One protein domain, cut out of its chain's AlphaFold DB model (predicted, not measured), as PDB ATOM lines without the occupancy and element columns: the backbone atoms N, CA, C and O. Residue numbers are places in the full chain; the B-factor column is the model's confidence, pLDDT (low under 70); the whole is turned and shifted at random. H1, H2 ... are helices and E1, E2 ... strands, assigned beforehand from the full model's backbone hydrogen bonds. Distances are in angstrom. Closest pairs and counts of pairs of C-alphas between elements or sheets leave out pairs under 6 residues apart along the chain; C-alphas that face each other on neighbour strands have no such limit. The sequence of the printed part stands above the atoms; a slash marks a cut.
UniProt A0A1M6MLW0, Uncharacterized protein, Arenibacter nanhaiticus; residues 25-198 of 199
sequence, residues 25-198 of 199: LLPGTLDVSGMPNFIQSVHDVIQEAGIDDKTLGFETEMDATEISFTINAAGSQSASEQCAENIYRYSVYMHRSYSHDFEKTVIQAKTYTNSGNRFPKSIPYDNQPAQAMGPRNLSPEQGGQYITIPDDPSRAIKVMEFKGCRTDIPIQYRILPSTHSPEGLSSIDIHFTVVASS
ATOM      1  N   LEU A  25     104.057  70.407  89.133       78.56
ATOM      2  CA  LEU A  25     103.921  71.755  88.592       78.56
ATOM      3  C   LEU A  25     102.922  72.538  89.448       78.56
ATOM      4  O   LEU A  25     101.774  72.120  89.619       78.56
ATOM      5  N   LEU A  26     103.382  73.660  89.995       85.25
ATOM      6  CA  LEU A  26     102.554  74.545  90.800       85.25
ATOM      7  C   LEU A  26     101.694  75.446  89.907       85.25
ATOM      8  O   LEU A  26     102.128  75.823  88.814       85.25
ATOM      9  N   PRO A  27     100.483  75.818  90.355       86.81
ATOM     10  CA  PRO A  27      99.656  76.766  89.625       86.81
ATOM     11  C   PRO A  27     100.331  78.142  89.596       86.81
ATOM     12  O   PRO A  27     100.762  78.661  90.628       86.81
ATOM     13  N   GLY A  28     100.394  78.742  88.411       88.06
ATOM     14  CA  GLY A  28     100.872  80.105  88.215       88.06
ATOM     15  C   GLY A  28      99.796  81.016  87.641       88.06
ATOM     16  O   GLY A  28      98.772  80.548  87.142       88.06
ATOM     17  N   THR A  29     100.057  82.314  87.710       90.81
ATOM     18  CA  THR A  29      99.267  83.366  87.076       90.81
ATOM     19  C   THR A  29     100.088  83.982  85.955       90.81
ATOM     20  O   THR A  29     101.230  84.396  86.170       90.81
ATOM     21  N   LEU A  30      99.488  84.027  84.765       90.81
ATOM     22  CA  LEU A  30      99.924  84.878  83.667       90.81
ATOM     23  C   LEU A  30      99.090  86.160  83.718       90.81
ATOM     24  O   LEU A  30      97.866  86.094  83.636       90.81
ATOM     25  N   ASP A  31      99.765  87.291  83.838       91.44
ATOM     26  CA  ASP A  31      99.197  88.624  83.705       91.44
ATOM     27  C   ASP A  31      99.664  89.237  82.381       91.44
ATOM     28  O   ASP A  31     100.814  89.047  81.970       91.44
ATOM     29  N   VAL A  32      98.756  89.926  81.698       88.69
ATOM     30  CA  VAL A  32      98.993  90.565  80.403       88.69
ATOM     31  C   VAL A  32      98.539  92.009  80.534       88.69
ATOM     32  O   VAL A  32      97.351  92.282  80.705       88.69
ATOM     33  N   SER A  33      99.490  92.931  80.449       87.31
ATOM     34  CA  SER A  33      99.251  94.368  80.514       87.31
ATOM     35  C   SER A  33      99.614  95.039  79.198       87.31
ATOM     36  O   SER A  33     100.505  94.604  78.473       87.31
ATOM     37  N   GLY A  34      98.927  96.138  78.898       69.69
ATOM     38  CA  GLY A  34      99.017  96.782  77.594       69.69
ATOM     39  C   GLY A  34      98.127  96.088  76.562       69.69
ATOM     40  O   GLY A  34      97.867  94.889  76.621       69.69
ATOM     41  N   MET A  35      97.603  96.874  75.630       67.06
ATOM     42  CA  MET A  35      96.864  96.373  74.477       67.06
ATOM     43  C   MET A  35      97.462  97.040  73.248       67.06
ATOM     44  O   MET A  35      97.559  98.274  73.235       67.06
ATOM     45  N   PRO A  36      97.844  96.276  72.210       62.19
ATOM     46  CA  PRO A  36      98.272  96.870  70.963       62.19
ATOM     47  C   PRO A  36      97.028  97.459  70.292       62.19
ATOM     48  O   PRO A  36      96.320  96.790  69.546       62.19
ATOM     49  N   ASN A  37      96.720  98.717  70.604       58.00
ATOM     50  CA  ASN A  37      95.711  99.452  69.865       58.00
ATOM     51  C   ASN A  37      96.272  99.719  68.478       58.00
ATOM     52  O   ASN A  37      97.295 100.383  68.313       58.00
ATOM     53  N   PHE A  38      95.587  99.174  67.489       61.97
ATOM     54  CA  PHE A  38      95.925  99.336  66.097       61.97
ATOM     55  C   PHE A  38      94.844 100.175  65.429       61.97
ATOM     56  O   PHE A  38      93.655  99.873  65.518       61.97
ATOM     57  N   ILE A  39      95.283 101.237  64.766       55.53
ATOM     58  CA  ILE A  39      94.460 102.036  63.870       55.53
ATOM     59  C   ILE A  39      95.220 102.059  62.554       55.53
ATOM     60  O   ILE A  39      96.256 102.712  62.462       55.53
ATOM     61  N   GLN A  40      94.738 101.327  61.551       51.78
ATOM     62  CA  GLN A  40      95.236 101.498  60.190       51.78
ATOM     63  C   GLN A  40      94.536 102.702  59.567       51.78
ATOM     64  O   GLN A  40      93.305 102.750  59.500       51.78
ATOM     65  N   SER A  41      95.310 103.692  59.121       51.56
ATOM     66  CA  SER A  41      94.790 104.725  58.232       51.56
ATOM     67  C   SER A  41      94.877 104.234  56.785       51.56
ATOM     68  O   SER A  41      95.727 103.412  56.453       51.56
ATOM     69  N   VAL A  42      94.032 104.760  55.890       51.38
ATOM     70  CA  VAL A  42      94.024 104.391  54.454       51.38
ATOM     71  C   VAL A  42      95.407 104.566  53.790       51.38
ATOM     72  O   VAL A  42      95.710 103.906  52.802       51.38
ATOM     73  N   HIS A  43      96.278 105.406  54.361       51.81
ATOM     74  CA  HIS A  43      97.632 105.661  53.862       51.81
ATOM     75  C   HIS A  43      98.652 104.574  54.253       51.81
ATOM     76  O   HIS A  43      99.726 104.529  53.659       51.81
ATOM     77  N   ASP A  44      98.321 103.696  55.206       52.25
ATOM     78  CA  ASP A  44      99.218 102.660  55.745       52.25
ATOM     79  C   ASP A  44      99.026 101.285  55.075       52.25
ATOM     80  O   ASP A  44      99.685 100.312  55.443       52.25
ATOM     81  N   VAL A  45      98.082 101.174  54.129       52.34
ATOM     82  CA  VAL A  45      97.627  99.878  53.586       52.34
ATOM     83  C   VAL A  45      97.652  99.827  52.057       52.34
ATOM     84  O   VAL A  45      97.684  98.738  51.488       52.34
ATOM     85  N   ILE A  46      97.640 100.977  51.368       51.28
ATOM     86  CA  ILE A  46      97.425 101.026  49.915       51.28
ATOM     87  C   ILE A  46      98.233 102.172  49.283       51.28
ATOM     88  O   ILE A  46      97.821 103.327  49.342       51.28
ATOM     89  N   GLN A  47      99.354 101.862  48.622       52.44
ATOM     90  CA  GLN A  47      99.958 102.783  47.641       52.44
ATOM     91  C   GLN A  47      99.476 102.509  46.203       52.44
ATOM     92  O   GLN A  47      99.530 103.409  45.368       52.44
ATOM     93  N   GLU A  48      98.923 101.318  45.924       52.34
ATOM     94  CA  GLU A  48      98.322 100.957  44.631       52.34
ATOM     95  C   GLU A  48      97.069 100.078  44.799       52.34
ATOM     96  O   GLU A  48      97.015  99.181  45.639       52.34
ATOM     97  N   ALA A  49      96.043 100.314  43.974       53.94
ATOM     98  CA  ALA A  49      94.806  99.540  44.010       53.94
ATOM     99  C   ALA A  49      95.044  98.075  43.594       53.94
ATOM    100  O   ALA A  49      95.442  97.798  42.464       53.94
ATOM    101  N   GLY A  50      94.724  97.135  44.488       55.34
ATOM    102  CA  GLY A  50      94.674  95.701  44.180       55.34
ATOM    103  C   GLY A  50      95.984  94.926  44.348       55.34
ATOM    104  O   GLY A  50      96.036  93.766  43.937       55.34
ATOM    105  N   ILE A  51      97.022  95.520  44.947       58.06
ATOM    106  CA  ILE A  51      98.271  94.827  45.292       58.06
ATOM    107  C   ILE A  51      98.575  95.066  46.772       58.06
ATOM    108  O   ILE A  51      98.670  96.209  47.208       58.06
ATOM    109  N   ASP A  52      98.750  93.984  47.533       56.22
ATOM    110  CA  ASP A  52      99.261  94.073  48.902       56.22
ATOM    111  C   ASP A  52     100.713  94.586  48.852       56.22
ATOM    112  O   ASP A  52     101.596  93.944  48.268       56.22
ATOM    113  N   ASP A  53     100.960  95.761  49.438       57.16
ATOM    114  CA  ASP A  53     102.304  96.325  49.553       57.16
ATOM    115  C   ASP A  53     103.189  95.387  50.395       57.16
ATOM    116  O   ASP A  53     102.764  94.803  51.388       57.16
ATOM    117  N   LYS A  54     104.449  95.200  49.998       56.50
ATOM    118  CA  LYS A  54     105.409  94.364  50.737       56.50
ATOM    119  C   LYS A  54     106.260  95.167  51.715       56.50
ATOM    120  O   LYS A  54     107.087  94.566  52.403       56.50
ATOM    121  N   THR A  55     106.143  96.497  51.718       54.47
ATOM    122  CA  THR A  55     107.230  97.352  52.200       54.47
ATOM    123  C   THR A  55     107.097  97.887  53.617       54.47
ATOM    124  O   THR A  55     108.160  98.071  54.195       54.47
ATOM    125  N   LEU A  56     105.909  98.006  54.234       56.69
ATOM    126  CA  LEU A  56     105.713  97.995  55.704       56.69
ATOM    127  C   LEU A  56     104.227  98.133  56.083       56.69
ATOM    128  O   LEU A  56     103.494  98.884  55.456       56.69
ATOM    129  N   GLY A  57     103.800  97.402  57.115       65.38
ATOM    130  CA  GLY A  57     102.488  97.565  57.750       65.38
ATOM    131  C   GLY A  57     102.612  98.281  59.091       65.38
ATOM    132  O   GLY A  57     103.540  99.056  59.302       65.38
ATOM    133  N   PHE A  58     101.711  97.987  60.027       77.50
ATOM    134  CA  PHE A  58     101.768  98.557  61.373       77.50
ATOM    135  C   PHE A  58     102.700  97.744  62.274       77.50
ATOM    136  O   PHE A  58     102.627  96.515  62.304       77.50
ATOM    137  N   GLU A  59     103.545  98.418  63.046       84.25
ATOM    138  CA  GLU A  59     104.406  97.813  64.062       84.25
ATOM    139  C   GLU A  59     104.236  98.599  65.365       84.25
ATOM    140  O   GLU A  59     104.253  99.828  65.357       84.25
ATOM    141  N   THR A  60     104.013  97.898  66.477       84.75
ATOM    142  CA  THR A  60     103.834  98.538  67.785       84.75
ATOM    143  C   THR A  60     105.170  98.988  68.363       84.75
ATOM    144  O   THR A  60     106.224  98.480  67.976       84.75
ATOM    145  N   GLU A  61     105.130  99.850  69.379       86.44
ATOM    146  CA  GLU A  61     106.273 100.033  70.278       86.44
ATOM    147  C   GLU A  61     106.671  98.701  70.936       86.44
ATOM    148  O   GLU A  61     105.869  97.761  71.031       86.44
ATOM    149  N   MET A  62     107.930  98.607  71.368       84.62
ATOM    150  CA  MET A  62     108.501  97.359  71.890       84.62
ATOM    151  C   MET A  62     107.837  96.896  73.193       84.62
ATOM    152  O   MET A  62     107.753  95.696  73.434       84.62
ATOM    153  N   ASP A  63     107.371  97.834  74.012       82.00
ATOM    154  CA  ASP A  63     106.733  97.659  75.322       82.00
ATOM    155  C   ASP A  63     105.219  97.938  75.283       82.00
ATOM    156  O   ASP A  63     104.575  98.094  76.317       82.00
ATOM    157  N   ALA A  64     104.613  97.961  74.089       83.94
ATOM    158  CA  ALA A  64     103.171  98.170  73.938       83.94
ATOM    159  C   ALA A  64     102.327  97.074  74.621       83.94
ATOM    160  O   ALA A  64     101.152  97.277  74.937       83.94
ATOM    161  N   THR A  65     102.903  95.888  74.810       90.38
ATOM    162  CA  THR A  65     102.312  94.786  75.567       90.38
ATOM    163  C   THR A  65     103.397  94.120  76.389       90.38
ATOM    164  O   THR A  65     104.469  93.799  75.879       90.38
ATOM    165  N   GLU A  66     103.100  93.875  77.656       93.75
ATOM    166  CA  GLU A  66     103.990  93.222  78.600       93.75
ATOM    167  C   GLU A  66     103.284  92.025  79.223       93.75
ATOM    168  O   GLU A  66     102.101  92.082  79.562       93.75
ATOM    169  N   ILE A  67     104.015  90.923  79.376       94.81
ATOM    170  CA  ILE A  67     103.497  89.724  80.031       94.81
ATOM    171  C   ILE A  67     104.328  89.356  81.252       94.81
ATOM    172  O   ILE A  67     105.561  89.373  81.234       94.81
ATOM    173  N   SER A  68     103.628  88.979  82.313       96.25
ATOM    174  CA  SER A  68     104.199  88.644  83.610       96.25
ATOM    175  C   SER A  68     103.705  87.280  84.054       96.25
ATOM    176  O   SER A  68     102.509  87.033  84.126       96.25
ATOM    177  N   PHE A  69     104.621  86.374  84.380       96.06
ATOM    178  CA  PHE A  69     104.297  85.051  84.887       96.06
ATOM    179  C   PHE A  69     104.921  84.817  86.263       96.06
ATOM    180  O   PHE A  69     106.147  84.857  86.429       96.06
ATOM    181  N   THR A  70     104.073  84.505  87.243       94.94
ATOM    182  CA  THR A  70     104.485  84.168  88.613       94.94
ATOM    183  C   THR A  70     103.767  82.921  89.116       94.94
ATOM    184  O   THR A  70     102.650  82.624  88.703       94.94
ATOM    185  N   ILE A  71     104.411  82.163  90.005       93.06
ATOM    186  CA  ILE A  71     103.757  81.061  90.718       93.06
ATOM    187  C   ILE A  71     102.895  81.663  91.825       93.06
ATOM    188  O   ILE A  71     103.331  82.564  92.544       93.06
ATOM    189  N   ASN A  72     101.671  81.156  91.963       90.94
ATOM    190  CA  ASN A  72     100.735  81.656  92.958       90.94
ATOM    191  C   ASN A  72     101.264  81.405  94.370       90.94
ATOM    192  O   ASN A  72     101.810  80.343  94.667       90.94
ATOM    193  N   ALA A  73     101.058  82.380  95.256       87.75
ATOM    194  CA  ALA A  73     101.307  82.183  96.676       87.75
ATOM    195  C   ALA A  73     100.465  81.001  97.187       87.75
ATOM    196  O   ALA A  73      99.283  80.879  96.856       87.75
ATOM    197  N   ALA A  74     101.073  80.132  97.993       84.56
ATOM    198  CA  ALA A  74     100.411  78.958  98.545       84.56
ATOM    199  C   ALA A  74     100.779  78.789 100.024       84.56
ATOM    200  O   ALA A  74     101.954  78.748 100.397       84.56
ATOM    201  N   GLY A  75      99.753  78.689 100.873       85.12
ATOM    202  CA  GLY A  75      99.922  78.638 102.323       85.12
ATOM    203  C   GLY A  75     100.556  79.922 102.862       85.12
ATOM    204  O   GLY A  75     100.052  81.014 102.619       85.12
ATOM    205  N   SER A  76     101.654  79.779 103.606       86.94
ATOM    206  CA  SER A  76     102.406  80.903 104.182       86.94
ATOM    207  C   SER A  76     103.558  81.396 103.303       86.94
ATOM    208  O   SER A  76     104.221  82.351 103.695       86.94
ATOM    209  N   GLN A  77     103.813  80.765 102.151       89.94
ATOM    210  CA  GLN A  77     104.866  81.201 101.234       89.94
ATOM    211  C   GLN A  77     104.340  82.253 100.252       89.94
ATOM    212  O   GLN A  77     103.301  82.072  99.609       89.94
ATOM    213  N   SER A  78     105.097  83.333 100.097       92.94
ATOM    214  CA  SER A  78     104.887  84.361  99.080       92.94
ATOM    215  C   SER A  78     105.153  83.833  97.665       92.94
ATOM    216  O   SER A  78     105.887  82.864  97.468       92.94
ATOM    217  N   ALA A  79     104.620  84.520  96.647       91.31
ATOM    218  CA  ALA A  79     104.914  84.208  95.244       91.31
ATOM    219  C   ALA A  79     106.426  84.246  94.947       91.31
ATOM    220  O   ALA A  79     106.936  83.436  94.182       91.31
ATOM    221  N   SER A  80     107.163  85.159  95.588       94.00
ATOM    222  CA  SER A  80     108.618  85.256  95.447       94.00
ATOM    223  C   SER A  80     109.338  84.017  95.983       94.00
ATOM    224  O   SER A  80     110.281  83.549  95.350       94.00
ATOM    225  N   GLU A  81     108.923  83.493  97.139       93.69
ATOM    226  CA  GLU A  81     109.496  82.271  97.723       93.69
ATOM    227  C   GLU A  81     109.157  81.055  96.860       93.69
ATOM    228  O   GLU A  81     110.060  80.324  96.460       93.69
ATOM    229  N   GLN A  82     107.895  80.926  96.439       93.12
ATOM    230  CA  GLN A  82     107.457  79.865  95.528       93.12
ATOM    231  C   GLN A  82     108.253  79.876  94.215       93.12
ATOM    232  O   GLN A  82     108.749  78.839  93.775       93.12
ATOM    233  N   CYS A  83     108.447  81.054  93.620       93.38
ATOM    234  CA  CYS A  83     109.256  81.244  92.416       93.38
ATOM    235  C   CYS A  83     110.756  81.000  92.626       93.38
ATOM    236  O   CYS A  83     111.459  80.745  91.650       93.38
ATOM    237  N   ALA A  84     111.269  81.112  93.853       93.19
ATOM    238  CA  ALA A  84     112.669  80.838  94.166       93.19
ATOM    239  C   ALA A  84     112.937  79.349  94.405       93.19
ATOM    240  O   ALA A  84     114.003  78.857  94.035       93.19
ATOM    241  N   GLU A  85     111.975  78.646  95.005       89.38
ATOM    242  CA  GLU A  85     112.062  77.219  95.318       89.38
ATOM    243  C   GLU A  85     111.695  76.331  94.117       89.38
ATOM    244  O   GLU A  85     112.208  75.220  93.997       89.38
ATOM    245  N   ASN A  86     110.868  76.830  93.189       88.75
ATOM    246  CA  ASN A  86     110.301  76.035  92.099       88.75
ATOM    247  C   ASN A  86     110.665  76.603  90.721       88.75
ATOM    248  O   ASN A  86     109.918  77.361  90.095       88.75
ATOM    249  N   ILE A  87     111.846  76.218  90.232       90.94
ATOM    250  CA  ILE A  87     112.340  76.618  88.912       90.94
ATOM    251  C   ILE A  87     111.913  75.592  87.871       90.94
ATOM    252  O   ILE A  87     112.399  74.466  87.858       90.94
ATOM    253  N   TYR A  88     111.027  76.021  86.975       92.25
ATOM    254  CA  TYR A  88     110.617  75.269  85.793       92.25
ATOM    255  C   TYR A  88     110.950  76.041  84.526       92.25
ATOM    256  O   TYR A  88     111.206  77.249  84.555       92.25
ATOM    257  N   ARG A  89     110.924  75.333  83.401       93.69
ATOM    258  CA  ARG A  89     110.996  75.922  82.071       93.69
ATOM    259  C   ARG A  89     109.589  76.131  81.556       93.69
ATOM    260  O   ARG A  89     108.822  75.178  81.463       93.69
ATOM    261  N   TYR A  90     109.269  77.365  81.222       94.94
ATOM    262  CA  TYR A  90     107.967  77.780  80.738       94.94
ATOM    263  C   TYR A  90     108.079  78.125  79.263       94.94
ATOM    264  O   TYR A  90     108.856  78.995  78.882       94.94
ATOM    265  N   SER A  91     107.311  77.429  78.435       96.19
ATOM    266  CA  SER A  91     107.109  77.766  77.029       96.19
ATOM    267  C   SER A  91     105.812  78.549  76.886       96.19
ATOM    268  O   SER A  91     104.779  78.125  77.406       96.19
ATOM    269  N   VAL A  92     105.865  79.672  76.174       95.94
ATOM    270  CA  VAL A  92     104.691  80.506  75.902       95.94
ATOM    271  C   VAL A  92     104.291  80.342  74.452       95.94
ATOM    272  O   VAL A  92     105.113  80.483  73.544       95.94
ATOM    273  N   TYR A  93     103.017  80.038  74.260       96.06
ATOM    274  CA  TYR A  93     102.388  79.859  72.969       96.06
ATOM    275  C   TYR A  93     101.353  80.949  72.745       96.06
ATOM    276  O   TYR A  93     100.673  81.353  73.685       96.06
ATOM    277  N   MET A  94     101.220  81.390  71.499       95.25
ATOM    278  CA  MET A  94     100.210  82.356  71.085       95.25
ATOM    279  C   MET A  94      99.326  81.780  69.983       95.25
ATOM    280  O   MET A  94      99.798  81.053  69.104       95.25
ATOM    281  N   HIS A  95      98.055  82.150  70.014       92.62
ATOM    282  CA  HIS A  95      97.133  82.039  68.888       92.62
ATOM    283  C   HIS A  95      96.199  83.245  68.900       92.62
ATOM    284  O   HIS A  95      96.100  83.936  69.914       92.62
ATOM    285  N   ARG A  96      95.513  83.513  67.793       88.62
ATOM    286  CA  ARG A  96      94.439  84.513  67.771       88.62
ATOM    287  C   ARG A  96      93.084  83.840  67.606       88.62
ATOM    288  O   ARG A  96      92.988  82.769  67.005       88.62
ATOM    289  N   SER A  97      92.040  84.475  68.125       84.19
ATOM    290  CA  SER A  97      90.672  84.096  67.775       84.19
ATOM    291  C   SER A  97      90.424  84.339  66.290       84.19
ATOM    292  O   SER A  97      90.944  85.296  65.711       84.19
ATOM    293  N   TYR A  98      89.598  83.488  65.679       80.12
ATOM    294  CA  TYR A  98      89.088  83.768  64.344       80.12
ATOM    295  C   TYR A  98      88.291  85.074  64.374       80.12
ATOM    296  O   TYR A  98      87.407  85.251  65.214       80.12
ATOM    297  N   SER A  99      88.593  85.965  63.438       76.94
ATOM    298  CA  SER A  99      87.808  87.159  63.175       76.94
ATOM    299  C   SER A  99      87.687  87.325  61.671       76.94
ATOM    300  O   SER A  99      88.699  87.346  60.969       76.94
ATOM    301  N   HIS A 100      86.449  87.435  61.189       76.06
ATOM    302  CA  HIS A 100      86.151  87.613  59.769       76.06
ATOM    303  C   HIS A 100      86.847  88.861  59.206       76.06
ATOM    304  O   HIS A 100      87.372  88.837  58.097       76.06
ATOM    305  N   ASP A 101      86.938  89.915  60.017       74.44
ATOM    306  CA  ASP A 101      87.569  91.181  59.646       74.44
ATOM    307  C   ASP A 101      89.085  91.048  59.438       74.44
ATOM    308  O   ASP A 101      89.674  91.850  58.729       74.44
ATOM    309  N   PHE A 102      89.725  90.019  60.007       74.75
ATOM    310  CA  PHE A 102      91.179  89.821  59.969       74.75
ATOM    311  C   PHE A 102      91.610  88.512  59.299       74.75
ATOM    312  O   PHE A 102      92.771  88.104  59.433       74.75
ATOM    313  N   GLU A 103      90.699  87.840  58.588       73.25
ATOM    314  CA  GLU A 103      90.918  86.505  58.012       73.25
ATOM    315  C   GLU A 103      92.165  86.451  57.116       73.25
ATOM    316  O   GLU A 103      92.887  85.459  57.094       73.25
ATOM    317  N   LYS A 104      92.484  87.551  56.430       74.12
ATOM    318  CA  LYS A 104      93.643  87.646  55.529       74.12
ATOM    319  C   LYS A 104      94.773  88.523  56.065       74.12
ATOM    320  O   LYS A 104      95.808  88.666  55.419       74.12
ATOM    321  N   THR A 105      94.603  89.078  57.258       78.00
ATOM    322  CA  THR A 105      95.627  89.883  57.916       78.00
ATOM    323  C   THR A 105      96.658  88.972  58.570       78.00
ATOM    324  O   THR A 105      96.318  88.142  59.413       78.00
ATOM    325  N   VAL A 106      97.934  89.157  58.233       85.62
ATOM    326  CA  VAL A 106      99.034  88.429  58.875       85.62
ATOM    327  C   VAL A 106      99.516  89.217  60.087       85.62
ATOM    328  O   VAL A 106     100.079  90.302  59.947       85.62
ATOM    329  N   ILE A 107      99.323  88.646  61.276       87.19
ATOM    330  CA  ILE A 107      99.819  89.207  62.535       87.19
ATOM    331  C   ILE A 107     101.036  88.415  62.986       87.19
ATOM    332  O   ILE A 107     101.054  87.183  62.948       87.19
ATOM    333  N   GLN A 108     102.060  89.134  63.417       92.00
ATOM    334  CA  GLN A 108     103.309  88.578  63.891       92.00
ATOM    335  C   GLN A 108     103.648  89.138  65.263       92.00
ATOM    336  O   GLN A 108     103.340  90.288  65.564       92.00
ATOM    337  N   ALA A 109     104.315  88.329  66.075       93.38
ATOM    338  CA  ALA A 109     104.846  88.731  67.368       93.38
ATOM    339  C   ALA A 109     106.333  88.409  67.452       93.38
ATOM    340  O   ALA A 109     106.816  87.464  66.822       93.38
ATOM    341  N   LYS A 110     107.051  89.174  68.267       94.38
ATOM    342  CA  LYS A 110     108.385  88.812  68.740       94.38
ATOM    343  C   LYS A 110     108.592  89.288  70.172       94.38
ATOM    344  O   LYS A 110     107.883  90.154  70.678       94.38
ATOM    345  N   THR A 111     109.625  88.741  70.788       96.12
ATOM    346  CA  THR A 111     110.214  89.238  72.030       96.12
ATOM    347  C   THR A 111     111.734  89.157  71.911       96.12
ATOM    348  O   THR A 111     112.265  88.699  70.895       96.12
ATOM    349  N   TYR A 112     112.455  89.579  72.943       95.62
ATOM    350  CA  TYR A 112     113.907  89.723  72.895       95.62
ATOM    351  C   TYR A 112     114.594  88.807  73.892       95.62
ATOM    352  O   TYR A 112     114.093  88.556  74.988       95.62
ATOM    353  N   THR A 113     115.786  88.343  73.528       97.06
ATOM    354  CA  THR A 113     116.629  87.522  74.396       97.06
ATOM    355  C   THR A 113     116.822  88.177  75.752       97.06
ATOM    356  O   THR A 113     117.282  89.310  75.859       97.06
ATOM    357  N   ASN A 114     116.498  87.416  76.795       96.50
ATOM    358  CA  ASN A 114     116.618  87.822  78.186       96.50
ATOM    359  C   ASN A 114     115.894  89.143  78.541       96.50
ATOM    360  O   ASN A 114     116.293  89.808  79.495       96.50
ATOM    361  N   SER A 115     114.826  89.488  77.822       95.38
ATOM    362  CA  SER A 115     113.939  90.617  78.137       95.38
ATOM    363  C   SER A 115     113.053  90.359  79.359       95.38
ATOM    364  O   SER A 115     112.930  89.218  79.800       95.38
ATOM    365  N   GLY A 116     112.474  91.407  79.944       95.50
ATOM    366  CA  GLY A 116     111.735  91.334  81.205       95.50
ATOM    367  C   GLY A 116     112.596  91.032  82.434       95.50
ATOM    368  O   GLY A 116     113.781  90.684  82.350       95.50
ATOM    369  N   ASN A 117     111.980  91.156  83.603       96.69
ATOM    370  CA  ASN A 117     112.621  91.093  84.907       96.69
ATOM    371  C   ASN A 117     112.502  89.698  85.523       96.69
ATOM    372  O   ASN A 117     111.423  89.120  85.607       96.69
ATOM    373  N   ARG A 118     113.612  89.135  86.013       96.50
ATOM    374  CA  ARG A 118     113.561  87.892  86.802       96.50
ATOM    375  C   ARG A 118     112.801  88.138  88.100       96.50
ATOM    376  O   ARG A 118     113.099  89.103  88.805       96.50
ATOM    377  N   PHE A 119     111.910  87.218  88.458       95.94
ATOM    378  CA  PHE A 119     111.168  87.282  89.710       95.94
ATOM    379  C   PHE A 119     111.404  86.016  90.555       95.94
ATOM    380  O   PHE A 119     111.146  84.910  90.086       95.94
ATOM    381  N   PRO A 120     111.939  86.137  91.779       96.12
ATOM    382  CA  PRO A 120     112.673  87.298  92.277       96.12
ATOM    383  C   PRO A 120     113.992  87.509  91.513       96.12
ATOM    384  O   PRO A 120     114.506  86.611  90.827       96.12
ATOM    385  N   LYS A 121     114.549  88.721  91.653       95.31
ATOM    386  CA  LYS A 121     115.701  89.210  90.873       95.31
ATOM    387  C   LYS A 121     116.920  88.287  90.943       95.31
ATOM    388  O   LYS A 121     117.589  88.082  89.932       95.31
ATOM    389  N   SER A 122     117.176  87.699  92.107       94.00
ATOM    390  CA  SER A 122     118.246  86.726  92.327       94.00
ATOM    391  C   SER A 122     117.805  85.650  93.308       94.00
ATOM    392  O   SER A 122     117.135  85.966  94.290       94.00
ATOM    393  N   ILE A 123     118.231  84.412  93.079       94.75
ATOM    394  CA  ILE A 123     117.944  83.265  93.953       94.75
ATOM    395  C   ILE A 123     119.185  82.383  94.122       94.75
ATOM    396  O   ILE A 123     120.099  82.465  93.300       94.75
ATOM    397  N   PRO A 124     119.226  81.486  95.126       92.88
ATOM    398  CA  PRO A 124     120.351  80.569  95.314       92.88
ATOM    399  C   PRO A 124     120.699  79.733  94.074       92.88
ATOM    400  O   PRO A 124     121.879  79.509  93.814       92.88
ATOM    401  N   TYR A 125     119.699  79.333  93.277       91.44
ATOM    402  CA  TYR A 125     119.898  78.622  92.007       91.44
ATOM    403  C   TYR A 125     120.828  79.376  91.040       91.44
ATOM    404  O   TYR A 125     121.644  78.753  90.364       91.44
ATOM    405  N   ASP A 126     120.786  80.714  91.011       92.19
ATOM    406  CA  ASP A 126     121.613  81.513  90.098       92.19
ATOM    407  C   ASP A 126     123.117  81.384  90.394       92.19
ATOM    408  O   ASP A 126     123.934  81.558  89.493       92.19
ATOM    409  N   ASN A 127     123.480  81.034  91.632       90.88
ATOM    410  CA  ASN A 127     124.867  80.924  92.092       90.88
ATOM    411  C   ASN A 127     125.404  79.483  92.068       90.88
ATOM    412  O   ASN A 127     126.536  79.240  92.490       90.88
ATOM    413  N   GLN A 128     124.607  78.508  91.620       88.88
ATOM    414  CA  GLN A 128     125.049  77.117  91.546       88.88
ATOM    415  C   GLN A 128     126.056  76.928  90.395       88.88
ATOM    416  O   GLN A 128     125.766  77.346  89.273       88.88
ATOM    417  N   PRO A 129     127.207  76.257  90.619       82.81
ATOM    418  CA  PRO A 129     128.224  76.038  89.581       82.81
ATOM    419  C   PRO A 129     127.714  75.271  88.353       82.81
ATOM    420  O   PRO A 129     128.213  75.464  87.249       82.81
ATOM    421  N   ALA A 130     126.720  74.403  88.551       83.75
ATOM    422  CA  ALA A 130     126.034  73.662  87.504       83.75
ATOM    423  C   ALA A 130     124.524  73.785  87.723       83.75
ATOM    424  O   ALA A 130     123.917  73.032  88.480       83.75
ATOM    425  N   GLN A 131     123.928  74.778  87.074       84.69
ATOM    426  CA  GLN A 131     122.483  74.977  87.051       84.69
ATOM    427  C   GLN A 131     121.828  73.838  86.265       84.69
ATOM    428  O   GLN A 131     122.056  73.720  85.061       84.69
ATOM    429  N   ALA A 132     121.010  73.015  86.927       82.31
ATOM    430  CA  ALA A 132     120.415  71.814  86.329       82.31
ATOM    431  C   ALA A 132     119.637  72.094  85.028       82.31
ATOM    432  O   ALA A 132     119.691  71.303  84.095       82.31
ATOM    433  N   MET A 133     118.970  73.250  84.942       85.81
ATOM    434  CA  MET A 133     118.225  73.688  83.757       85.81
ATOM    435  C   MET A 133     118.956  74.797  82.988       85.81
ATOM    436  O   MET A 133     118.392  75.402  82.077       85.81
ATOM    437  N   GLY A 134     120.200  75.116  83.346       90.56
ATOM    438  CA  GLY A 134     120.928  76.294  82.872       90.56
ATOM    439  C   GLY A 134     120.399  77.624  83.437       90.56
ATOM    440  O   GLY A 134     119.533  77.633  84.317       90.56
ATOM    441  N   PRO A 135     120.894  78.767  82.929       92.75
ATOM    442  CA  PRO A 135     120.561  80.085  83.471       92.75
ATOM    443  C   PRO A 135     119.076  80.423  83.363       92.75
ATOM    444  O   PRO A 135     118.428  80.028  82.392       92.75
ATOM    445  N   ARG A 136     118.561  81.230  84.307       94.31
ATOM    446  CA  ARG A 136     117.200  81.813  84.290       94.31
ATOM    447  C   ARG A 136     117.022  82.887  83.209       94.31
ATOM    448  O   ARG A 136     116.685  84.043  83.474       94.31
ATOM    449  N   ASN A 137     117.335  82.520  81.976       95.12
ATOM    450  CA  ASN A 137     117.241  83.374  80.805       95.12
ATOM    451  C   ASN A 137     115.918  83.140  80.081       95.12
ATOM    452  O   ASN A 137     115.258  82.119  80.276       95.12
ATOM    453  N   LEU A 138     115.553  84.122  79.265       96.88
ATOM    454  CA  LEU A 138     114.472  84.024  78.302       96.88
ATOM    455  C   LEU A 138     115.112  83.878  76.931       96.88
ATOM    456  O   LEU A 138     116.050  84.607  76.594       96.88
ATOM    457  N   SER A 139     114.597  82.938  76.163       97.19
ATOM    458  CA  SER A 139     115.007  82.635  74.807       97.19
ATOM    459  C   SER A 139     113.792  82.823  73.902       97.19
ATOM    460  O   SER A 139     112.836  82.056  74.019       97.19
ATOM    461  N   PRO A 140     113.779  83.846  73.032       97.44
ATOM    462  CA  PRO A 140     112.742  83.958  72.021       97.44
ATOM    463  C   PRO A 140     112.876  82.819  71.011       97.44
ATOM    464  O   PRO A 140     113.982  82.355  70.714       97.44
ATOM    465  N   GLU A 141     111.753  82.414  70.434       96.38
ATOM    466  CA  GLU A 141     111.774  81.530  69.277       96.38
ATOM    467  C   GLU A 141     112.398  82.232  68.065       96.38
ATOM    468  O   GLU A 141     112.412  83.461  67.962       96.38
ATOM    469  N   GLN A 142     112.989  81.440  67.167       93.06
ATOM    470  CA  GLN A 142     113.665  81.930  65.955       93.06
ATOM    471  C   GLN A 142     114.700  83.050  66.206       93.06
ATOM    472  O   GLN A 142     114.950  83.885  65.341       93.06
ATOM    473  N   GLY A 143     115.309  83.095  67.397       92.50
ATOM    474  CA  GLY A 143     116.310  84.109  67.743       92.50
ATOM    475  C   GLY A 143     115.752  85.529  67.897       92.50
ATOM    476  O   GLY A 143     116.515  86.484  67.766       92.50
ATOM    477  N   GLY A 144     114.450  85.685  68.161       92.69
ATOM    478  CA  GLY A 144     113.815  86.999  68.344       92.69
ATOM    479  C   GLY A 144     113.333  87.642  67.050       92.69
ATOM    480  O   GLY A 144     113.041  88.835  67.029       92.69
ATOM    481  N   GLN A 145     113.259  86.870  65.965       94.50
ATOM    482  CA  GLN A 145     112.597  87.304  64.738       94.50
ATOM    483  C   GLN A 145     111.073  87.301  64.906       94.50
ATOM    484  O   GLN A 145     110.529  86.665  65.806       94.50
ATOM    485  N   TYR A 146     110.387  88.019  64.019       94.44
ATOM    486  CA  TYR A 146     108.929  88.004  63.946       94.44
ATOM    487  C   TYR A 146     108.401  86.626  63.552       94.44
ATOM    488  O   TYR A 146     108.798  86.073  62.528       94.44
ATOM    489  N   ILE A 147     107.452  86.116  64.336       94.81
ATOM    490  CA  ILE A 147     106.785  84.835  64.110       94.81
ATOM    491  C   ILE A 147     105.309  85.092  63.851       94.81
ATOM    492  O   ILE A 147     104.662  85.823  64.598       94.81
ATOM    493  N   THR A 148     104.772  84.477  62.801       93.75
ATOM    494  CA  THR A 148     103.350  84.572  62.464       93.75
ATOM    495  C   THR A 148     102.485  83.857  63.491       93.75
ATOM    496  O   THR A 148     102.660  82.663  63.737       93.75
ATOM    497  N   ILE A 149     101.528  84.596  64.053       92.69
ATOM    498  CA  ILE A 149     100.522  84.072  64.969       92.69
ATOM    499  C   ILE A 149      99.449  83.364  64.133       92.69
ATOM    500  O   ILE A 149      98.872  83.983  63.236       92.69
ATOM    501  N   PRO A 150      99.174  82.077  64.393       91.56
ATOM    502  CA  PRO A 150      98.147  81.338  63.677       91.56
ATOM    503  C   PRO A 150      96.757  81.899  63.977       91.56
ATOM    504  O   PRO A 150      96.430  82.228  65.114       91.56
ATOM    505  N   ASP A 151      95.935  81.938  62.937       85.38
ATOM    506  CA  ASP A 151      94.551  82.408  62.890       85.38
ATOM    507  C   ASP A 151      93.504  81.346  63.226       85.38
ATOM    508  O   ASP A 151      92.331  81.472  62.880       85.38
ATOM    509  N   ASP A 152      93.944  80.299  63.911       81.94
ATOM    510  CA  ASP A 152      93.176  79.101  64.190       81.94
ATOM    511  C   ASP A 152      93.255  78.809  65.694       81.94
ATOM    512  O   ASP A 152      94.355  78.558  66.195       81.94
ATOM    513  N   PRO A 153      92.126  78.792  66.425       79.12
ATOM    514  CA  PRO A 153      92.128  78.518  67.860       79.12
ATOM    515  C   PRO A 153      92.610  77.100  68.211       79.12
ATOM    516  O   PRO A 153      92.955  76.831  69.359       79.12
ATOM    517  N   SER A 154      92.658  76.180  67.244       86.06
ATOM    518  CA  SER A 154      93.180  74.822  67.433       86.06
ATOM    519  C   SER A 154      94.703  74.723  67.297       86.06
ATOM    520  O   SER A 154      95.284  73.675  67.597       86.06
ATOM    521  N   ARG A 155      95.378  75.796  66.867       90.00
ATOM    522  CA  ARG A 155      96.826  75.820  66.643       90.00
ATOM    523  C   ARG A 155      97.443  76.992  67.382       90.00
ATOM    524  O   ARG A 155      97.097  78.135  67.129       90.00
ATOM    525  N   ALA A 156      98.439  76.720  68.215       93.75
ATOM    526  CA  ALA A 156      99.234  77.760  68.850       93.75
ATOM    527  C   ALA A 156     100.705  77.615  68.458       93.75
ATOM    528  O   ALA A 156     101.223  76.502  68.337       93.75
ATOM    529  N   ILE A 157     101.384  78.743  68.261       96.12
ATOM    530  CA  ILE A 157     102.812  78.777  67.947       96.12
ATOM    531  C   ILE A 157     103.598  79.164  69.194       96.12
ATOM    532  O   ILE A 157     103.211  80.089  69.906       96.12
ATOM    533  N   LYS A 158     104.699  78.461  69.472       97.00
ATOM    534  CA  LYS A 158     105.619  78.870  70.537       97.00
ATOM    535  C   LYS A 158     106.296  80.171  70.113       97.00
ATOM    536  O   LYS A 158     106.774  80.265  68.986       97.00
ATOM    537  N   VAL A 159     106.338  81.152  71.006       96.56
ATOM    538  CA  VAL A 159     106.957  82.464  70.748       96.56
ATOM    539  C   VAL A 159     108.203  82.694  71.589       96.56
ATOM    540  O   VAL A 159     109.118  83.401  71.171       96.56
ATOM    541  N   MET A 160     108.267  82.081  72.768       97.25
ATOM    542  CA  MET A 160     109.415  82.182  73.656       97.25
ATOM    543  C   MET A 160     109.413  81.080  74.705       97.25
ATOM    544  O   MET A 160     108.404  80.415  74.959       97.25
ATOM    545  N   GLU A 161     110.549  80.966  75.372       96.88
ATOM    546  CA  GLU A 161     110.746  80.146  76.549       96.88
ATOM    547  C   GLU A 161     111.493  80.939  77.624       96.88
ATOM    548  O   GLU A 161     112.406  81.702  77.315       96.88
ATOM    549  N   PHE A 162     111.156  80.747  78.895       96.25
ATOM    550  CA  PHE A 162     111.927  81.280  80.016       96.25
ATOM    551  C   PHE A 162     112.009  80.277  81.168       96.25
ATOM    552  O   PHE A 162     111.242  79.320  81.240       96.25
ATOM    553  N   LYS A 163     112.971  80.473  82.072       95.25
ATOM    554  CA  LYS A 163     113.187  79.602  83.241       95.25
ATOM    555  C   LYS A 163     112.982  80.371  84.543       95.25
ATOM    556  O   LYS A 163     113.562  81.444  84.719       95.25
ATOM    557  N   GLY A 164     112.217  79.786  85.464       94.06
ATOM    558  CA  GLY A 164     111.743  80.452  86.681       94.06
ATOM    559  C   GLY A 164     110.612  81.443  86.392       94.06
ATOM    560  O   GLY A 164     110.058  81.441  85.299       94.06
ATOM    561  N   CYS A 165     110.260  82.286  87.361       95.75
ATOM    562  CA  CYS A 165     109.257  83.335  87.161       95.75
ATOM    563  C   CYS A 165     109.873  84.614  86.593       95.75
ATOM    564  O   CYS A 165     111.067  84.899  86.776       95.75
ATOM    565  N   ARG A 166     109.046  85.398  85.903       96.69
ATOM    566  CA  ARG A 166     109.500  86.574  85.171       96.69
ATOM    567  C   ARG A 166     108.364  87.573  84.996       96.69
ATOM    568  O   ARG A 166     107.246  87.158  84.728       96.69
ATOM    569  N   THR A 167     108.650  88.855  85.141       96.69
ATOM    570  CA  THR A 167     107.685  89.944  84.952       96.69
ATOM    571  C   THR A 167     108.105  90.836  83.795       96.69
ATOM    572  O   THR A 167     109.267  90.807  83.380       96.69
ATOM    573  N   ASP A 168     107.163  91.621  83.286       95.81
ATOM    574  CA  ASP A 168     107.406  92.735  82.368       95.81
ATOM    575  C   ASP A 168     108.133  92.288  81.088       95.81
ATOM    576  O   ASP A 168     109.098  92.906  80.643       95.81
ATOM    577  N   ILE A 169     107.756  91.129  80.536       96.81
ATOM    578  CA  ILE A 169     108.334  90.634  79.285       96.81
ATOM    579  C   ILE A 169     107.680  91.397  78.125       96.81
ATOM    580  O   ILE A 169     106.494  91.178  77.877       96.81
ATOM    581  N   PRO A 170     108.428  92.226  77.379       95.62
ATOM    582  CA  PRO A 170     107.885  92.984  76.263       95.62
ATOM    583  C   PRO A 170     107.560  92.075  75.076       95.62
ATOM    584  O   PRO A 170     108.377  91.231  74.677       95.62
ATOM    585  N   ILE A 171     106.389  92.286  74.483       94.06
ATOM    586  CA  ILE A 171     105.948  91.675  73.233       94.06
ATOM    587  C   ILE A 171     105.702  92.786  72.214       94.06
ATOM    588  O   ILE A 171     104.842  93.642  72.407       94.06
ATOM    589  N   GLN A 172     106.427  92.725  71.097       92.62
ATOM    590  CA  GLN A 172     106.219  93.625  69.967       92.62
ATOM    591  C   GLN A 172     105.378  92.920  68.902       92.62
ATOM    592  O   GLN A 172     105.692  91.789  68.509       92.62
ATOM    593  N   TYR A 173     104.344  93.599  68.408       89.88
ATOM    594  CA  TYR A 173     103.479  93.096  67.348       89.88
ATOM    595  C   TYR A 173     103.729  93.819  66.032       89.88
ATOM    596  O   TYR A 173     103.975  95.022  65.994       89.88
ATOM    597  N   ARG A 174     103.606  93.068  64.937       86.81
ATOM    598  CA  ARG A 174     103.611  93.593  63.576       86.81
ATOM    599  C   ARG A 174     102.432  93.032  62.802       86.81
ATOM    600  O   ARG A 174     102.239  91.820  62.753       86.81
ATOM    601  N   ILE A 175     101.672  93.910  62.170       82.31
ATOM    602  CA  ILE A 175     100.557  93.578  61.295       82.31
ATOM    603  C   ILE A 175     101.007  93.887  59.876       82.31
ATOM    604  O   ILE A 175     101.301  95.037  59.554       82.31
ATOM    605  N   LEU A 176     101.096  92.860  59.033       79.56
ATOM    606  CA  LEU A 176     101.435  93.066  57.630       79.56
ATOM    607  C   LEU A 176     100.259  93.748  56.914       79.56
ATOM    608  O   LEU A 176      99.100  93.460  57.231       79.56
ATOM    609  N   PRO A 177     100.543  94.657  55.970       68.06
ATOM    610  CA  PRO A 177      99.498  95.334  55.220       68.06
ATOM    611  C   PRO A 177      98.747  94.304  54.368       68.06
ATOM    612  O   PRO A 177      99.330  93.352  53.845       68.06
ATOM    613  N   SER A 178      97.435  94.477  54.264       70.94
ATOM    614  CA  SER A 178      96.588  93.678  53.389       70.94
ATOM    615  C   SER A 178      95.421  94.533  52.931       70.94
ATOM    616  O   SER A 178      94.767  95.177  53.745       70.94
ATOM    617  N   THR A 179      95.110  94.471  51.641       64.81
ATOM    618  CA  THR A 179      93.897  95.052  51.038       64.81
ATOM    619  C   THR A 179      92.596  94.503  51.633       64.81
ATOM    620  O   THR A 179      91.516  95.024  51.364       64.81
ATOM    621  N   HIS A 180      92.687  93.445  52.439       64.31
ATOM    622  CA  HIS A 180      91.584  92.832  53.163       64.31
ATOM    623  C   HIS A 180      91.566  93.163  54.659       64.31
ATOM    624  O   HIS A 180      90.697  92.654  55.362       64.31
ATOM    625  N   SER A 181      92.514  93.965  55.148       65.44
ATOM    626  CA  SER A 181      92.481  94.452  56.525       65.44
ATOM    627  C   SER A 181      91.293  95.403  56.718       65.44
ATOM    628  O   SER A 181      90.946  96.146  55.796       65.44
ATOM    629  N   PRO A 182      90.656  95.393  57.896       63.22
ATOM    630  CA  PRO A 182      89.465  96.186  58.138       63.22
ATOM    631  C   PRO A 182      89.820  97.674  58.209       63.22
ATOM    632  O   PRO A 182      90.804  98.065  58.839       63.22
ATOM    633  N   GLU A 183      89.005  98.516  57.576       60.81
ATOM    634  CA  GLU A 183      89.125  99.966  57.708       60.81
ATOM    635  C   GLU A 183      88.554 100.417  59.066       60.81
ATOM    636  O   GLU A 183      87.409 100.113  59.404       60.81
ATOM    637  N   GLY A 184      89.328 101.185  59.840       61.06
ATOM    638  CA  GLY A 184      88.874 101.793  61.096       61.06
ATOM    639  C   GLY A 184      89.290 101.048  62.370       61.06
ATOM    640  O   GLY A 184      90.351 100.433  62.435       61.06
ATOM    641  N   LEU A 185      88.487 101.190  63.434       58.53
ATOM    642  CA  LEU A 185      88.757 100.581  64.742       58.53
ATOM    643  C   LEU A 185      88.256  99.138  64.764       58.53
ATOM    644  O   LEU A 185      87.054  98.890  64.807       58.53
ATOM    645  N   SER A 186      89.192  98.202  64.795       66.44
ATOM    646  CA  SER A 186      88.923  96.768  64.868       66.44
ATOM    647  C   SER A 186      89.777  96.142  65.967       66.44
ATOM    648  O   SER A 186      90.964  96.451  66.073       66.44
ATOM    649  N   SER A 187      89.191  95.255  66.768       72.88
ATOM    650  CA  SER A 187      89.888  94.547  67.845       72.88
ATOM    651  C   SER A 187      90.111  93.086  67.481       72.88
ATOM    652  O   SER A 187      89.236  92.443  66.898       72.88
ATOM    653  N   ILE A 188      91.261  92.548  67.879       78.06
ATOM    654  CA  ILE A 188      91.568  91.131  67.745       78.06
ATOM    655  C   ILE A 188      92.108  90.580  69.057       78.06
ATOM    656  O   ILE A 188      92.972  91.191  69.685       78.06
ATOM    657  N   ASP A 189      91.608  89.412  69.445       84.62
ATOM    658  CA  ASP A 189      92.027  88.749  70.672       84.62
ATOM    659  C   ASP A 189      93.213  87.827  70.392       84.62
ATOM    660  O   ASP A 189      93.132  86.909  69.568       84.62
ATOM    661  N   ILE A 190      94.311  88.069  71.106       88.62
ATOM    662  CA  ILE A 190      95.491  87.207  71.129       88.62
ATOM    663  C   ILE A 190      95.494  86.460  72.458       88.62
ATOM    664  O   ILE A 190      95.513  87.057  73.532       88.62
ATOM    665  N   HIS A 191      95.496  85.139  72.371       90.25
ATOM    666  CA  HIS A 191      95.466  84.237  73.510       90.25
ATOM    667  C   HIS A 191      96.856  83.692  73.783       90.25
ATOM    668  O   HIS A 191      97.569  83.274  72.866       90.25
ATOM    669  N   PHE A 192      97.207  83.641  75.062       91.88
ATOM    670  CA  PHE A 192      98.487  83.146  75.539       91.88
ATOM    671  C   PHE A 192      98.286  81.854  76.321       91.88
ATOM    672  O   PHE A 192      97.461  81.786  77.231       91.88
ATOM    673  N   THR A 193      99.100  80.850  76.018       91.88
ATOM    674  CA  THR A 193      99.133  79.586  76.756       91.88
ATOM    675  C   THR A 193     100.535  79.360  77.288       91.88
ATOM    676  O   THR A 193     101.497  79.332  76.521       91.88
ATOM    677  N   VAL A 194     100.660  79.158  78.598       92.38
ATOM    678  CA  VAL A 194     101.937  78.831  79.244       92.38
ATOM    679  C   VAL A 194     101.960  77.350  79.587       92.38
ATOM    680  O   VAL A 194     101.066  76.846  80.261       92.38
ATOM    681  N   VAL A 195     103.003  76.652  79.140       92.38
ATOM    682  CA  VAL A 195     103.238  75.239  79.451       92.38
ATOM    683  C   VAL A 195     104.547  75.113  80.207       92.38
ATOM    684  O   VAL A 195     105.588  75.572  79.741       92.38
ATOM    685  N   ALA A 196     104.497  74.475  81.372       90.56
ATOM    686  CA  ALA A 196     105.666  74.245  82.204       90.56
ATOM    687  C   ALA A 196     106.255  72.846  81.975       90.56
ATOM    688  O   ALA A 196     105.532  71.871  81.774       90.56
ATOM    689  N   SER A 197     107.579  72.745  82.039       87.50
ATOM    690  CA  SER A 197     108.329  71.497  81.939       87.50
ATOM    691  C   SER A 197     109.424  71.448  83.006       87.50
ATOM    692  O   SER A 197     110.149  72.422  83.213       87.50
ATOM    693  N   SER A 198     109.565  70.290  83.659       71.81
ATOM    694  CA  SER A 198     110.682  69.947  84.564       71.81
ATOM    695  C   SER A 198     111.943  69.458  83.824       71.81
ATOM    696  O   SER A 198     112.875  68.965  84.452       71.81
TER     697      SER A 198
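This is residues 25 to 198 of the 199 residues of an uncharacterized protein of Arenibacter nanhaiticus (UniProt A0A1M6MLW0). The domain is a long sandwich of two strongly twisted sheets, one of E1, E2, E4, E5 and E8, the other of E6, E7, E3 and E9; at one end of its length lie the loops of residues 34 to 64 and 176 to 189, and at the other the short helices H1 and H2. E8 bends at residue 168, and different parts of it pair with different neighbours, E5, E2 and E4, while the small helix H3 sits beside the strands of the sheet E6 E7 E3 E9. The printed part has 174 residues, with three named helices and nine named strands in the order E1 E2 H1 E3 E4 E5 H2 E6 H3 E7 E8 E9; the class is mixed, helices and strands, though under half of the residues are in named elements. The first sheet is branched and its neighbour pairs are antiparallel; the second runs E6 E7 E3 E9, all antiparallel. The whole is only just compact, close to loose, with a radius of gyration of the C-alphas of 18.5 A, and only just elongated, with spans of 60 by 31 by 25 A.

In the branched sheet E8, residues 165 to 175, has three neighbours and bends by 58 degrees at residue 168. E2, residues 65 to 71, lies on one side of E8, antiparallel at 152 degrees, with N 69 and O 166 2.8 A apart. On the other side are E5, residues 117 to 119, beside residues 165 to 167 with N 117 and O 167 at 2.7 A, and E4, residues 107 to 110, beside residues 171 to 175 with N 108 and O 174 at 2.8 A. E1, residues 28 to 33, forms a hairpin with E2, with N 31 and O 68 at 2.8 A. In the other sheet the inner strands E3, residues 89 to 96, and E7, residues 157 to 163, are antiparallel at 154 degrees, with N 90 and O 162 at 2.8 A. The edge strands are E9, residues 190 to 197, where N 93 and O 193 are 2.8 A apart next to E3, and E6, residues 138 to 140, where N 139 and O 161 are 2.8 A apart next to E7. The two sheets form a sandwich, two sheets face to face, 9.1 A centre to centre where they face each other, with their best planes 24 degrees apart. H1, residues 79 to 85, is on the branched sheet at the sheet's level, with a height over the sheet of 0.8 A; its closest C-alpha pair with E2 is Ile 71 and Ala 79, 5.6 A. H2, residues 124 to 127, is on neither sheet and is close but not clearly touching H1, the closest C-alphas being those of Ala 84 and Pro 124, 7.8 A. H3, residues 141 to 144, is on the sheet E6 E7 E3 E9 at the sheet's level, at a height over the sheet of 3.0 A, and only grazes the branched sheet. In H1 every O i to N i+4 pair is within hydrogen-bond range; H2 and H3 are too short for such a pair, and each has its 1 O i to N i+3 pair within range.

E8 is 29.1 A from first to last C-alpha, from C-alpha 165 at (109.257, 83.335, 87.161) to C-alpha 175 at (100.557, 93.578, 61.295). E3 is 23.5 A long, E9 23.0 A, E2 20.5 A, E7 18.5 A and E1 16.3 A. E1 begins at C-alpha 28, (100.872, 80.105, 88.215), and E9 ends at C-alpha 197, (108.329, 71.497, 81.939).

The C-alphas of Ala 49 and Ser 76, the two farthest apart, are 63.4 A apart. The printed part has no cut. The long links are E1 to E2, H3 to E7 and E8 to E9. The mean pLDDT of the printed part is 84.0, and residues 34 to 57, 177 and 179 to 186 are under 70.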